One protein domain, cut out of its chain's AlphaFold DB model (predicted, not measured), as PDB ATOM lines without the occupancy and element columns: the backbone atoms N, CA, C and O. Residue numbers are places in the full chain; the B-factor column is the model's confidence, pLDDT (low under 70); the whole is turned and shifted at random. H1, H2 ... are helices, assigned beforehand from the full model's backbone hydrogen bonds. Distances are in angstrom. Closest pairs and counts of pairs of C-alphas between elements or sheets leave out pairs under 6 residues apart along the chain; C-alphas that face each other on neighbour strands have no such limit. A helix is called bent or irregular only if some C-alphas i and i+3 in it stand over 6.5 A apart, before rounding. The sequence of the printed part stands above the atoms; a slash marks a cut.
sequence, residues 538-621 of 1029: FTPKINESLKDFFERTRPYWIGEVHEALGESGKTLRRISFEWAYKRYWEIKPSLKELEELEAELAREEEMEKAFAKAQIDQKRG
ATOM      1  N   PHE A 538       3.354  44.424 -41.941       67.81
ATOM      2  CA  PHE A 538       3.209  43.597 -40.730       67.81
ATOM      3  C   PHE A 538       4.064  44.043 -39.558       67.81
ATOM      4  O   PHE A 538       3.800  43.635 -38.426       67.81
ATOM      5  N   THR A 539       5.070  44.872 -39.818       80.50
ATOM      6  CA  THR A 539       6.032  45.279 -38.801       80.50
ATOM      7  C   THR A 539       5.679  46.673 -38.269       80.50
ATOM      8  O   THR A 539       5.609  47.637 -39.045       80.50
ATOM      9  N   PRO A 540       5.430  46.817 -36.952       84.00
ATOM     10  CA  PRO A 540       5.323  48.125 -36.318       84.00
ATOM     11  C   PRO A 540       6.635  48.902 -36.452       84.00
ATOM     12  O   PRO A 540       7.714  48.354 -36.240       84.00
ATOM     13  N   LYS A 541       6.563  50.190 -36.791       80.50
ATOM     14  CA  LYS A 541       7.756  51.048 -36.860       80.50
ATOM     15  C   LYS A 541       8.196  51.459 -35.453       80.50
ATOM     16  O   LYS A 541       7.394  51.502 -34.519       80.50
ATOM     17  N   ILE A 542       9.478  51.789 -35.297       68.19
ATOM     18  CA  ILE A 542      10.038  52.261 -34.023       68.19
ATOM     19  C   ILE A 542       9.263  53.514 -33.578       68.19
ATOM     20  O   ILE A 542       9.142  54.475 -34.338       68.19
ATOM     21  N   ASN A 543       8.719  53.482 -32.357       68.69
ATOM     22  CA  ASN A 543       7.827  54.498 -31.772       68.69
ATOM     23  C   ASN A 543       6.451  54.683 -32.451       68.69
ATOM     24  O   ASN A 543       5.758  55.665 -32.174       68.69
ATOM     25  N   GLU A 544       6.008  53.747 -33.291       81.81
ATOM     26  CA  GLU A 544       4.662  53.765 -33.870       81.81
ATOM     27  C   GLU A 544       3.619  53.335 -32.828       81.81
ATOM     28  O   GLU A 544       3.728  52.282 -32.185       81.81
ATOM     29  N   SER A 545       2.579  54.151 -32.636       82.75
ATOM     30  CA  SER A 545       1.471  53.758 -31.771       82.75
ATOM     31  C   SER A 545       0.651  52.650 -32.441       82.75
ATOM     32  O   SER A 545       0.546  52.595 -33.665       82.75
ATOM     33  N   LEU A 546       0.009  51.784 -31.651       81.56
ATOM     34  CA  LEU A 546      -0.895  50.743 -32.165       81.56
ATOM     35  C   LEU A 546      -1.953  51.311 -33.130       81.56
ATOM     36  O   LEU A 546      -2.342  50.661 -34.099       81.56
ATOM     37  N   LYS A 547      -2.417  52.536 -32.860       81.50
ATOM     38  CA  LYS A 547      -3.389  53.227 -33.704       81.50
ATOM     39  C   LYS A 547      -2.801  53.546 -35.080       81.50
ATOM     40  O   LYS A 547      -3.454  53.272 -36.082       81.50
ATOM     41  N   ASP A 548      -1.589  54.088 -35.117       84.62
ATOM     42  CA  ASP A 548      -0.920  54.482 -36.361       84.62
ATOM     43  C   ASP A 548      -0.520  53.247 -37.185       84.62
ATOM     44  O   ASP A 548      -0.761  53.205 -38.393       84.62
ATOM     45  N   PHE A 549      -0.044  52.191 -36.510       88.62
ATOM     46  CA  PHE A 549       0.236  50.890 -37.120       88.62
ATOM     47  C   PHE A 549      -1.012  50.307 -37.788       88.62
ATOM     48  O   PHE A 549      -0.980  49.932 -38.962       88.62
ATOM     49  N   PHE A 550      -2.142  50.276 -37.075       85.81
ATOM     50  CA  PHE A 550      -3.382  49.758 -37.636       85.81
ATOM     51  C   PHE A 550      -3.923  50.629 -38.771       85.81
ATOM     52  O   PHE A 550      -4.397  50.090 -39.763       85.81
ATOM     53  N   GLU A 551      -3.872  51.961 -38.670       85.94
ATOM     54  CA  GLU A 551      -4.362  52.843 -39.738       85.94
ATOM     55  C   GLU A 551      -3.578  52.662 -41.042       85.94
ATOM     56  O   GLU A 551      -4.183  52.626 -42.117       85.94
ATOM     57  N   ARG A 552      -2.259  52.472 -40.944       90.12
ATOM     58  CA  ARG A 552      -1.369  52.229 -42.083       90.12
ATOM     59  C   ARG A 552      -1.587  50.857 -42.724       90.12
ATOM     60  O   ARG A 552      -1.571  50.739 -43.945       90.12
ATOM     61  N   THR A 553      -1.824  49.835 -41.908       89.12
ATOM     62  CA  THR A 553      -1.942  48.430 -42.344       89.12
ATOM     63  C   THR A 553      -3.395  47.992 -42.557       89.12
ATOM     64  O   THR A 553      -3.677  46.881 -43.000       89.12
ATOM     65  N   ARG A 554      -4.352  48.890 -42.306       84.19
ATOM     66  CA  ARG A 554      -5.795  48.638 -42.367       84.19
ATOM     67  C   ARG A 554      -6.282  47.951 -43.648       84.19
ATOM     68  O   ARG A 554      -7.094  47.038 -43.519       84.19
ATOM     69  N   PRO A 555      -5.880  48.376 -44.864       85.19
ATOM     70  CA  PRO A 555      -6.378  47.762 -46.096       85.19
ATOM     71  C   PRO A 555      -5.970  46.293 -46.213       85.19
ATOM     72  O   PRO A 555      -6.750  45.486 -46.706       85.19
ATOM     73  N   TYR A 556      -4.784  45.963 -45.701       86.50
ATOM     74  CA  TYR A 556      -4.220  44.624 -45.714       86.50
ATOM     75  C   TYR A 556      -4.987  43.688 -44.770       86.50
ATOM     76  O   TYR A 556      -5.598  42.724 -45.219       86.50
ATOM     77  N   TRP A 557      -5.102  44.049 -43.487       86.19
ATOM     78  CA  TRP A 557      -5.834  43.239 -42.502       86.19
ATOM     79  C   TRP A 557      -7.327  43.090 -42.817       86.19
ATOM     80  O   TRP A 557      -7.966  42.132 -42.390       86.19
ATOM     81  N   ILE A 558      -7.918  44.045 -43.540       84.31
ATOM     82  CA  ILE A 558      -9.288  43.918 -44.056       84.31
ATOM     83  C   ILE A 558      -9.352  42.919 -45.215       84.31
ATOM     84  O   ILE A 558     -10.309  42.153 -45.271       84.31
ATOM     85  N   GLY A 559      -8.362  42.912 -46.110       83.56
ATOM     86  CA  GLY A 559      -8.254  41.938 -47.199       83.56
ATOM     87  C   GLY A 559      -8.120  40.507 -46.683       83.56
ATOM     88  O   GLY A 559      -8.957  39.675 -47.012       83.56
ATOM     89  N   GLU A 560      -7.160  40.264 -45.789       83.69
ATOM     90  CA  GLU A 560      -6.883  38.938 -45.210       83.69
ATOM     91  C   GLU A 560      -8.082  38.355 -44.463       83.69
ATOM     92  O   GLU A 560      -8.467  37.209 -44.666       83.69
ATOM     93  N   VAL A 561      -8.731  39.161 -43.618       83.75
ATOM     94  CA  VAL A 561      -9.901  38.705 -42.856       83.75
ATOM     95  C   VAL A 561     -11.093  38.447 -43.779       83.75
ATOM     96  O   VAL A 561     -11.868  37.522 -43.541       83.75
ATOM     97  N   HIS A 562     -11.257  39.242 -44.840       82.81
ATOM     98  CA  HIS A 562     -12.316  39.018 -45.822       82.81
ATOM     99  C   HIS A 562     -12.063  37.745 -46.642       82.81
ATOM    100  O   HIS A 562     -13.010  37.023 -46.941       82.81
ATOM    101  N   GLU A 563     -10.811  37.458 -46.992       84.25
ATOM    102  CA  GLU A 563     -10.421  36.248 -47.719       84.25
ATOM    103  C   GLU A 563     -10.532  34.990 -46.848       84.25
ATOM    104  O   GLU A 563     -11.112  33.996 -47.282       84.25
ATOM    105  N   ALA A 564     -10.076  35.056 -45.596       80.62
ATOM    106  CA  ALA A 564     -10.098  33.928 -44.669       80.62
ATOM    107  C   ALA A 564     -11.499  33.603 -44.124       80.62
ATOM    108  O   ALA A 564     -11.807  32.437 -43.883       80.62
ATOM    109  N   LEU A 565     -12.346  34.616 -43.890       81.12
ATOM    110  CA  LEU A 565     -13.617  34.444 -43.169       81.12
ATOM    111  C   LEU A 565     -14.863  34.868 -43.962       81.12
ATOM    112  O   LEU A 565     -15.976  34.612 -43.509       81.12
ATOM    113  N   GLY A 566     -14.729  35.525 -45.122       74.38
ATOM    114  CA  GLY A 566     -15.870  35.965 -45.946       74.38
ATOM    115  C   GLY A 566     -16.777  37.020 -45.291       74.38
ATOM    116  O   GLY A 566     -17.889  37.277 -45.761       74.38
ATOM    117  N   GLU A 567     -16.329  37.622 -44.189       74.69
ATOM    118  CA  GLU A 567     -17.099  38.554 -43.365       74.69
ATOM    119  C   GLU A 567     -17.197  39.948 -43.999       74.69
ATOM    120  O   GLU A 567     -16.261  40.439 -44.628       74.69
ATOM    121  N   SER A 568     -18.317  40.652 -43.794       74.56
ATOM    122  CA  SER A 568     -18.536  41.984 -44.379       74.56
ATOM    123  C   SER A 568     -19.038  43.022 -43.368       74.56
ATOM    124  O   SER A 568     -19.521  42.726 -42.274       74.56
ATOM    125  N   GLY A 569     -18.895  44.305 -43.708       75.75
ATOM    126  CA  GLY A 569     -19.440  45.400 -42.903       75.75
ATOM    127  C   GLY A 569     -18.644  45.710 -41.627       75.75
ATOM    128  O   GLY A 569     -17.446  45.992 -41.679       75.75
ATOM    129  N   LYS A 570     -19.326  45.795 -40.476       69.62
ATOM    130  CA  LYS A 570     -18.717  46.221 -39.197       69.62
ATOM    131  C   LYS A 570     -17.889  45.115 -38.536       69.62
ATOM    132  O   LYS A 570     -16.896  45.438 -37.889       69.62
ATOM    133  N   THR A 571     -18.277  43.854 -38.721       72.25
ATOM    134  CA  THR A 571     -17.593  42.678 -38.160       72.25
ATOM    135  C   THR A 571     -16.187  42.544 -38.727       72.25
ATOM    136  O   THR A 571     -15.233  42.442 -37.960       72.25
ATOM    137  N   LEU A 572     -16.055  42.710 -40.047       80.75
ATOM    138  CA  LEU A 572     -14.780  42.710 -40.759       80.75
ATOM    139  C   LEU A 572     -13.769  43.676 -40.124       80.75
ATOM    140  O   LEU A 572     -12.680  43.280 -39.739       80.75
ATOM    141  N   ARG A 573     -14.164  44.935 -39.888       75.12
ATOM    142  CA  ARG A 573     -13.260  45.947 -39.305       75.12
ATOM    143  C   ARG A 573     -12.810  45.628 -37.881       75.12
ATOM    144  O   ARG A 573     -11.741  46.087 -37.492       75.12
ATOM    145  N   ARG A 574     -13.643  44.931 -37.100       80.56
ATOM    146  CA  ARG A 574     -13.322  44.549 -35.720       80.56
ATOM    147  C   ARG A 574     -12.280  43.435 -35.706       80.56
ATOM    148  O   ARG A 574     -11.266  43.584 -35.037       80.56
ATOM    149  N   ILE A 575     -12.495  42.389 -36.499       76.50
ATOM    150  CA  ILE A 575     -11.582  41.241 -36.575       76.50
ATOM    151  C   ILE A 575     -10.238  41.664 -37.186       76.50
ATOM    152  O   ILE A 575      -9.188  41.327 -36.649       76.50
ATOM    153  N   SER A 576     -10.244  42.516 -38.218       81.12
ATOM    154  CA  SER A 576      -9.008  43.079 -38.782       81.12
ATOM    155  C   SER A 576      -8.191  43.877 -37.763       81.12
ATOM    156  O   SER A 576      -6.965  43.864 -37.815       81.12
ATOM    157  N   PHE A 577      -8.849  44.577 -36.834       85.69
ATOM    158  CA  PHE A 577      -8.155  45.267 -35.745       85.69
ATOM    159  C   PHE A 577      -7.572  44.288 -34.724       85.69
ATOM    160  O   PHE A 577      -6.445  44.484 -34.289       85.69
ATOM    161  N   GLU A 578      -8.308  43.236 -34.362       83.25
ATOM    162  CA  GLU A 578      -7.838  42.198 -33.433       83.25
ATOM    163  C   GLU A 578      -6.596  41.466 -33.977       83.25
ATOM    164  O   GLU A 578      -5.647  41.225 -33.229       83.25
ATOM    165  N   TRP A 579      -6.541  41.185 -35.283       85.12
ATOM    166  CA  TRP A 579      -5.376  40.550 -35.915       85.12
ATOM    167  C   TRP A 579      -4.154  41.477 -35.929       85.12
ATOM    168  O   TRP A 579      -3.066  41.078 -35.512       85.12
ATOM    169  N   ALA A 580      -4.346  42.750 -36.293       85.00
ATOM    170  CA  ALA A 580      -3.291  43.758 -36.209       85.00
ATOM    171  C   ALA A 580      -2.811  43.987 -34.763       85.00
ATOM    172  O   ALA A 580      -1.620  44.170 -34.523       85.00
ATOM    173  N   TYR A 581      -3.725  43.951 -33.786       84.25
ATOM    174  CA  TYR A 581      -3.409  44.065 -32.362       84.25
ATOM    175  C   TYR A 581      -2.492  42.933 -31.902       84.25
ATOM    176  O   TYR A 581      -1.467  43.199 -31.275       84.25
ATOM    177  N   LYS A 582      -2.828  41.683 -32.245       82.62
ATOM    178  CA  LYS A 582      -2.016  40.513 -31.893       82.62
ATOM    179  C   LYS A 582      -0.604  40.639 -32.473       82.62
ATOM    180  O   LYS A 582       0.364  40.524 -31.728       82.62
ATOM    181  N   ARG A 583      -0.492  41.004 -33.756       82.31
ATOM    182  CA  ARG A 583       0.805  41.190 -34.427       82.31
ATOM    183  C   ARG A 583       1.641  42.327 -33.828       82.31
ATOM    184  O   ARG A 583       2.853  42.194 -33.679       82.31
ATOM    185  N   TYR A 584       1.001  43.436 -33.447       83.19
ATOM    186  CA  TYR A 584       1.678  44.576 -32.823       83.19
ATOM    187  C   TYR A 584       2.343  44.197 -31.493       83.19
ATOM    188  O   TYR A 584       3.484  44.582 -31.247       83.19
ATOM    189  N   TRP A 585       1.651  43.440 -30.638       79.75
ATOM    190  CA  TRP A 585       2.186  43.036 -29.333       79.75
ATOM    191  C   TRP A 585       3.150  41.854 -29.396       79.75
ATOM    192  O   TRP A 585       4.021  41.765 -28.541       79.75
ATOM    193  N   GLU A 586       3.047  41.015 -30.424       83.44
ATOM    194  CA  GLU A 586       4.006  39.944 -30.706       83.44
ATOM    195  C   GLU A 586       5.394  40.503 -31.075       83.44
ATOM    196  O   GLU A 586       6.405  40.049 -30.551       83.44
ATOM    197  N   ILE A 587       5.456  41.534 -31.929       82.31
ATOM    198  CA  ILE A 587       6.733  42.086 -32.424       82.31
ATOM    199  C   ILE A 587       7.348  43.127 -31.467       82.31
ATOM    200  O   ILE A 587       8.568  43.309 -31.431       82.31
ATOM    201  N   LYS A 588       6.533  43.843 -30.684       79.94
ATOM    202  CA  LYS A 588       6.990  44.965 -29.844       79.94
ATOM    203  C   LYS A 588       8.132  44.627 -28.864       79.94
ATOM    204  O   LYS A 588       9.020  45.472 -28.730       79.94
ATOM    205  N   PRO A 589       8.173  43.452 -28.207       79.75
ATOM    206  CA  PRO A 589       9.313  43.051 -27.382       79.75
ATOM    207  C   PRO A 589      10.609  42.930 -28.192       79.75
ATOM    208  O   PRO A 589      11.629  43.484 -27.792       79.75
ATOM    209  N   SER A 590      10.555  42.305 -29.374       80.88
ATOM    210  CA  SER A 590      11.715  42.145 -30.260       80.88
ATOM    211  C   SER A 590      12.218  43.475 -30.837       80.88
ATOM    212  O   SER A 590      13.421  43.652 -31.003       80.88
ATOM    213  N   LEU A 591      11.331  44.442 -31.097       80.00
ATOM    214  CA  LEU A 591      11.728  45.800 -31.503       80.00
ATOM    215  C   LEU A 591      12.462  46.553 -30.391       80.00
ATOM    216  O   LEU A 591      13.438  47.246 -30.666       80.00
ATOM    217  N   LYS A 592      12.000  46.411 -29.143       78.50
ATOM    218  CA  LYS A 592      12.635  47.030 -27.976       78.50
ATOM    219  C   LYS A 592      14.018  46.427 -27.715       78.50
ATOM    220  O   LYS A 592      14.968  47.164 -27.480       78.50
ATOM    221  N   GLU A 593      14.138  45.105 -27.822       82.38
ATOM    222  CA  GLU A 593      15.420  44.406 -27.701       82.38
ATOM    223  C   GLU A 593      16.401  44.834 -28.806       82.38
ATOM    224  O   GLU A 593      17.567  45.098 -28.527       82.38
ATOM    225  N   LEU A 594      15.933  44.981 -30.051       80.56
ATOM    226  CA  LEU A 594      16.764  45.465 -31.157       80.56
ATOM    227  C   LEU A 594      17.245  46.912 -30.934       80.56
ATOM    228  O   LEU A 594      18.415  47.199 -31.181       80.56
ATOM    229  N   GLU A 595      16.383  47.804 -30.430       79.75
ATOM    230  CA  GLU A 595      16.731  49.199 -30.104       79.75
ATOM    231  C   GLU A 595      17.790  49.284 -28.992       79.75
ATOM    232  O   GLU A 595      18.759  50.039 -29.106       79.75
ATOM    233  N   GLU A 596      17.645  48.485 -27.934       79.44
ATOM    234  CA  GLU A 596      18.607  48.423 -26.828       79.44
ATOM    235  C   GLU A 596      19.979  47.918 -27.304       79.44
ATOM    236  O   GLU A 596      21.010  48.501 -26.950       79.44
ATOM    237  N   LEU A 597      19.988  46.898 -28.167       79.12
ATOM    238  CA  LEU A 597      21.197  46.273 -28.707       79.12
ATOM    239  C   LEU A 597      21.911  47.182 -29.729       79.12
ATOM    240  O   LEU A 597      23.140  47.266 -29.735       79.12
ATOM    241  N   GLU A 598      21.167  47.929 -30.554       77.62
ATOM    242  CA  GLU A 598      21.725  48.962 -31.443       77.62
ATOM    243  C   GLU A 598      22.290  50.160 -30.654       77.62
ATOM    244  O   GLU A 598      23.379  50.649 -30.973       77.62
ATOM    245  N   ALA A 599      21.613  50.605 -29.588       74.06
ATOM    246  CA  ALA A 599      22.092  51.683 -28.718       74.06
ATOM    247  C   ALA A 599      23.343  51.290 -27.916       74.06
ATOM    248  O   ALA A 599      24.182  52.139 -27.600       74.06
ATOM    249  N   GLU A 600      23.467  50.013 -27.563       73.62
ATOM    250  CA  GLU A 600      24.640  49.472 -26.886       73.62
ATOM    251  C   GLU A 600      25.857  49.402 -27.815       73.62
ATOM    252  O   GLU A 600      26.913  49.932 -27.465       73.62
ATOM    253  N   LEU A 601      25.683  48.880 -29.034       76.31
ATOM    254  CA  LEU A 601      26.734  48.858 -30.058       76.31
ATOM    255  C   LEU A 601      27.198  50.271 -30.446       76.31
ATOM    256  O   LEU A 601      28.392  50.501 -30.625       76.31
ATOM    257  N   ALA A 602      26.279  51.240 -30.524       73.38
ATOM    258  CA  ALA A 602      26.623  52.636 -30.800       73.38
ATOM    259  C   ALA A 602      27.457  53.274 -29.672       73.38
ATOM    260  O   ALA A 602      28.416  53.995 -29.948       73.38
ATOM    261  N   ARG A 603      27.132  52.984 -28.402       71.00
ATOM    262  CA  ARG A 603      27.916  53.442 -27.238       71.00
ATOM    263  C   ARG A 603      29.317  52.841 -27.216       71.00
ATOM    264  O   ARG A 603      30.266  53.530 -26.843       71.00
ATOM    265  N   GLU A 604      29.452  51.581 -27.608       69.75
ATOM    266  CA  GLU A 604      30.749  50.910 -27.722       69.75
ATOM    267  C   GLU A 604      31.587  51.492 -28.860       69.75
ATOM    268  O   GLU A 604      32.749  51.825 -28.642       69.75
ATOM    269  N   GLU A 605      30.994  51.731 -30.032       72.81
ATOM    270  CA  GLU A 605      31.688  52.363 -31.159       72.81
ATOM    271  C   GLU A 605      32.109  53.812 -30.832       72.81
ATOM    272  O   GLU A 605      33.193  54.260 -31.217       72.81
ATOM    273  N   GLU A 606      31.286  54.560 -30.087       66.44
ATOM    274  CA  GLU A 606      31.653  55.881 -29.565       66.44
ATOM    275  C   GLU A 606      32.781  55.810 -28.532       66.44
ATOM    276  O   GLU A 606      33.685  56.649 -28.576       66.44
ATOM    277  N   MET A 607      32.776  54.817 -27.637       59.97
ATOM    278  CA  MET A 607      33.871  54.592 -26.689       59.97
ATOM    279  C   MET A 607      35.165  54.187 -27.393       59.97
ATOM    280  O   MET A 607      36.210  54.736 -27.057       59.97
ATOM    281  N   GLU A 608      35.121  53.311 -28.399       66.38
ATOM    282  CA  GLU A 608      36.295  52.933 -29.194       66.38
ATOM    283  C   GLU A 608      36.840  54.131 -29.980       66.38
ATOM    284  O   GLU A 608      38.047  54.384 -29.974       66.38
ATOM    285  N   LYS A 609      35.966  54.948 -30.586       67.50
ATOM    286  CA  LYS A 609      36.364  56.209 -31.236       67.50
ATOM    287  C   LYS A 609      36.937  57.210 -30.234       67.50
ATOM    288  O   LYS A 609      37.919  57.881 -30.553       67.50
ATOM    289  N   ALA A 610      36.361  57.324 -29.037       57.84
ATOM    290  CA  ALA A 610      36.850  58.201 -27.975       57.84
ATOM    291  C   ALA A 610      38.199  57.726 -27.422       57.84
ATOM    292  O   ALA A 610      39.082  58.550 -27.193       57.84
ATOM    293  N   PHE A 611      38.392  56.415 -27.286       53.47
ATOM    294  CA  PHE A 611      39.637  55.790 -26.853       53.47
ATOM    295  C   PHE A 611      40.737  55.939 -27.912       53.47
ATOM    296  O   PHE A 611      41.838  56.397 -27.603       53.47
ATOM    297  N   ALA A 612      40.425  55.682 -29.186       65.19
ATOM    298  CA  ALA A 612      41.337  55.909 -30.305       65.19
ATOM    299  C   ALA A 612      41.712  57.394 -30.442       65.19
ATOM    300  O   ALA A 612      42.879  57.737 -30.649       65.19
ATOM    301  N   LYS A 613      40.744  58.303 -30.262       54.41
ATOM    302  CA  LYS A 613      40.980  59.752 -30.245       54.41
ATOM    303  C   LYS A 613      41.830  60.177 -29.047       54.41
ATOM    304  O   LYS A 613      42.756  60.957 -29.239       54.41
ATOM    305  N   ALA A 614      41.586  59.632 -27.855       50.59
ATOM    306  CA  ALA A 614      42.384  59.893 -26.659       50.59
ATOM    307  C   ALA A 614      43.834  59.415 -26.828       50.59
ATOM    308  O   ALA A 614      44.755  60.153 -26.487       50.59
ATOM    309  N   GLN A 615      44.060  58.252 -27.447       51.78
ATOM    310  CA  GLN A 615      45.408  57.783 -27.788       51.78
ATOM    311  C   GLN A 615      46.099  58.671 -28.836       51.78
ATOM    312  O   GLN A 615      47.302  58.930 -28.741       51.78
ATOM    313  N   ILE A 616      45.360  59.166 -29.837       56.94
ATOM    314  CA  ILE A 616      45.889  60.102 -30.842       56.94
ATOM    315  C   ILE A 616      46.213  61.466 -30.208       56.94
ATOM    316  O   ILE A 616      47.258  62.044 -30.516       56.94
ATOM    317  N   ASP A 617      45.369  61.969 -29.307       49.75
ATOM    318  CA  ASP A 617      45.555  63.248 -28.611       49.75
ATOM    319  C   ASP A 617      46.691  63.175 -27.573       49.75
ATOM    320  O   ASP A 617      47.477  64.121 -27.454       49.75
ATOM    321  N   GLN A 618      46.878  62.019 -26.925       48.47
ATOM    322  CA  GLN A 618      48.019  61.729 -26.052       48.47
ATOM    323  C   GLN A 618      49.336  61.664 -26.846       48.47
ATOM    324  O   GLN A 618      50.349  62.204 -26.401       48.47
ATOM    325  N   LYS A 619      49.318  61.113 -28.071       50.16
ATOM    326  CA  LYS A 619      50.461  61.151 -29.007       50.16
ATOM    327  C   LYS A 619      50.721  62.543 -29.603       50.16
ATOM    328  O   LYS A 619      51.830  62.800 -30.067       50.16
ATOM    329  N   ARG A 620      49.733  63.448 -29.608       46.28
ATOM    330  CA  ARG A 620      49.829  64.808 -30.184       46.28
ATOM    331  C   ARG A 620      50.035  65.931 -29.162       46.28
ATOM    332  O   ARG A 620      50.186  67.082 -29.568       46.28
ATOM    333  N   GLY A 621      50.083  65.624 -27.865       41.31
ATOM    334  CA  GLY A 621      50.502  66.569 -26.825       41.31
ATOM    335  C   GLY A 621      49.618  67.816 -26.674       41.31
ATOM    336  O   GLY A 621      50.133  68.882 -26.335       41.31
TER     337      GLY A 621
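AT A GLANCE: This is residues 538 to 621 of the 1029 residues of the protein "Rab-GAP TBC domain-containing protein" of Chondrus crispus (UniProt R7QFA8). One very long bent helix, H2, makes the length; the shorter, kinked H1 packs steeply across its first arm, H2a, as a small head, and residues 596 to 621 stick out as a free arm. The printed part has 84 residues with two named helices, H1 then H2, and no named strand: all helix. It is extended, with a radius of gyration of the C-alphas of 22.3 A and spans of 75 by 17 by 17 A.

IN THESE COORDINATES: Find C-alpha 570 at (-18.717, 46.221, -39.197), where H2, residues 570 to 620, begins. By its hydrogen bonds it was assigned as one helix, but it is bent: C-alphas 586 and 589 are 7.0 A apart. Arm H2a, residues 570 to 586, is 25.1 A long; H2b, residues 589 to 620, runs 46.1 A to C-alpha 620 at (49.829, 64.808, -30.184). H1, residues 546 to 565, 23.4 A, is irregular, with C-alphas 552 and 555 7.8 A apart and a kink of 68 degrees near residue 553.

HOW THE PARTS SIT: H2a and H2b stand at a steep tilt of 38 degrees. H1 and H2a touch, closest at the C-alphas of Trp 557 and Ser 576, 4.9 A, opposite ways at a steep tilt of 61 degrees. H1 and H2b are apart. Every O i to N i+4 pair is within hydrogen-bond range in H2a and H2b; in H1, 14 of 16 are.

THE WHOLE: The farthest C-alphas, of Gly 566 and Gly 621, are 75.5 A apart. The printed part has no cut, and the link from H1 to H2 is tight. Look for pLDDT under 70 at residues 538, 542 to 543, 570, 604 and 606 to 621.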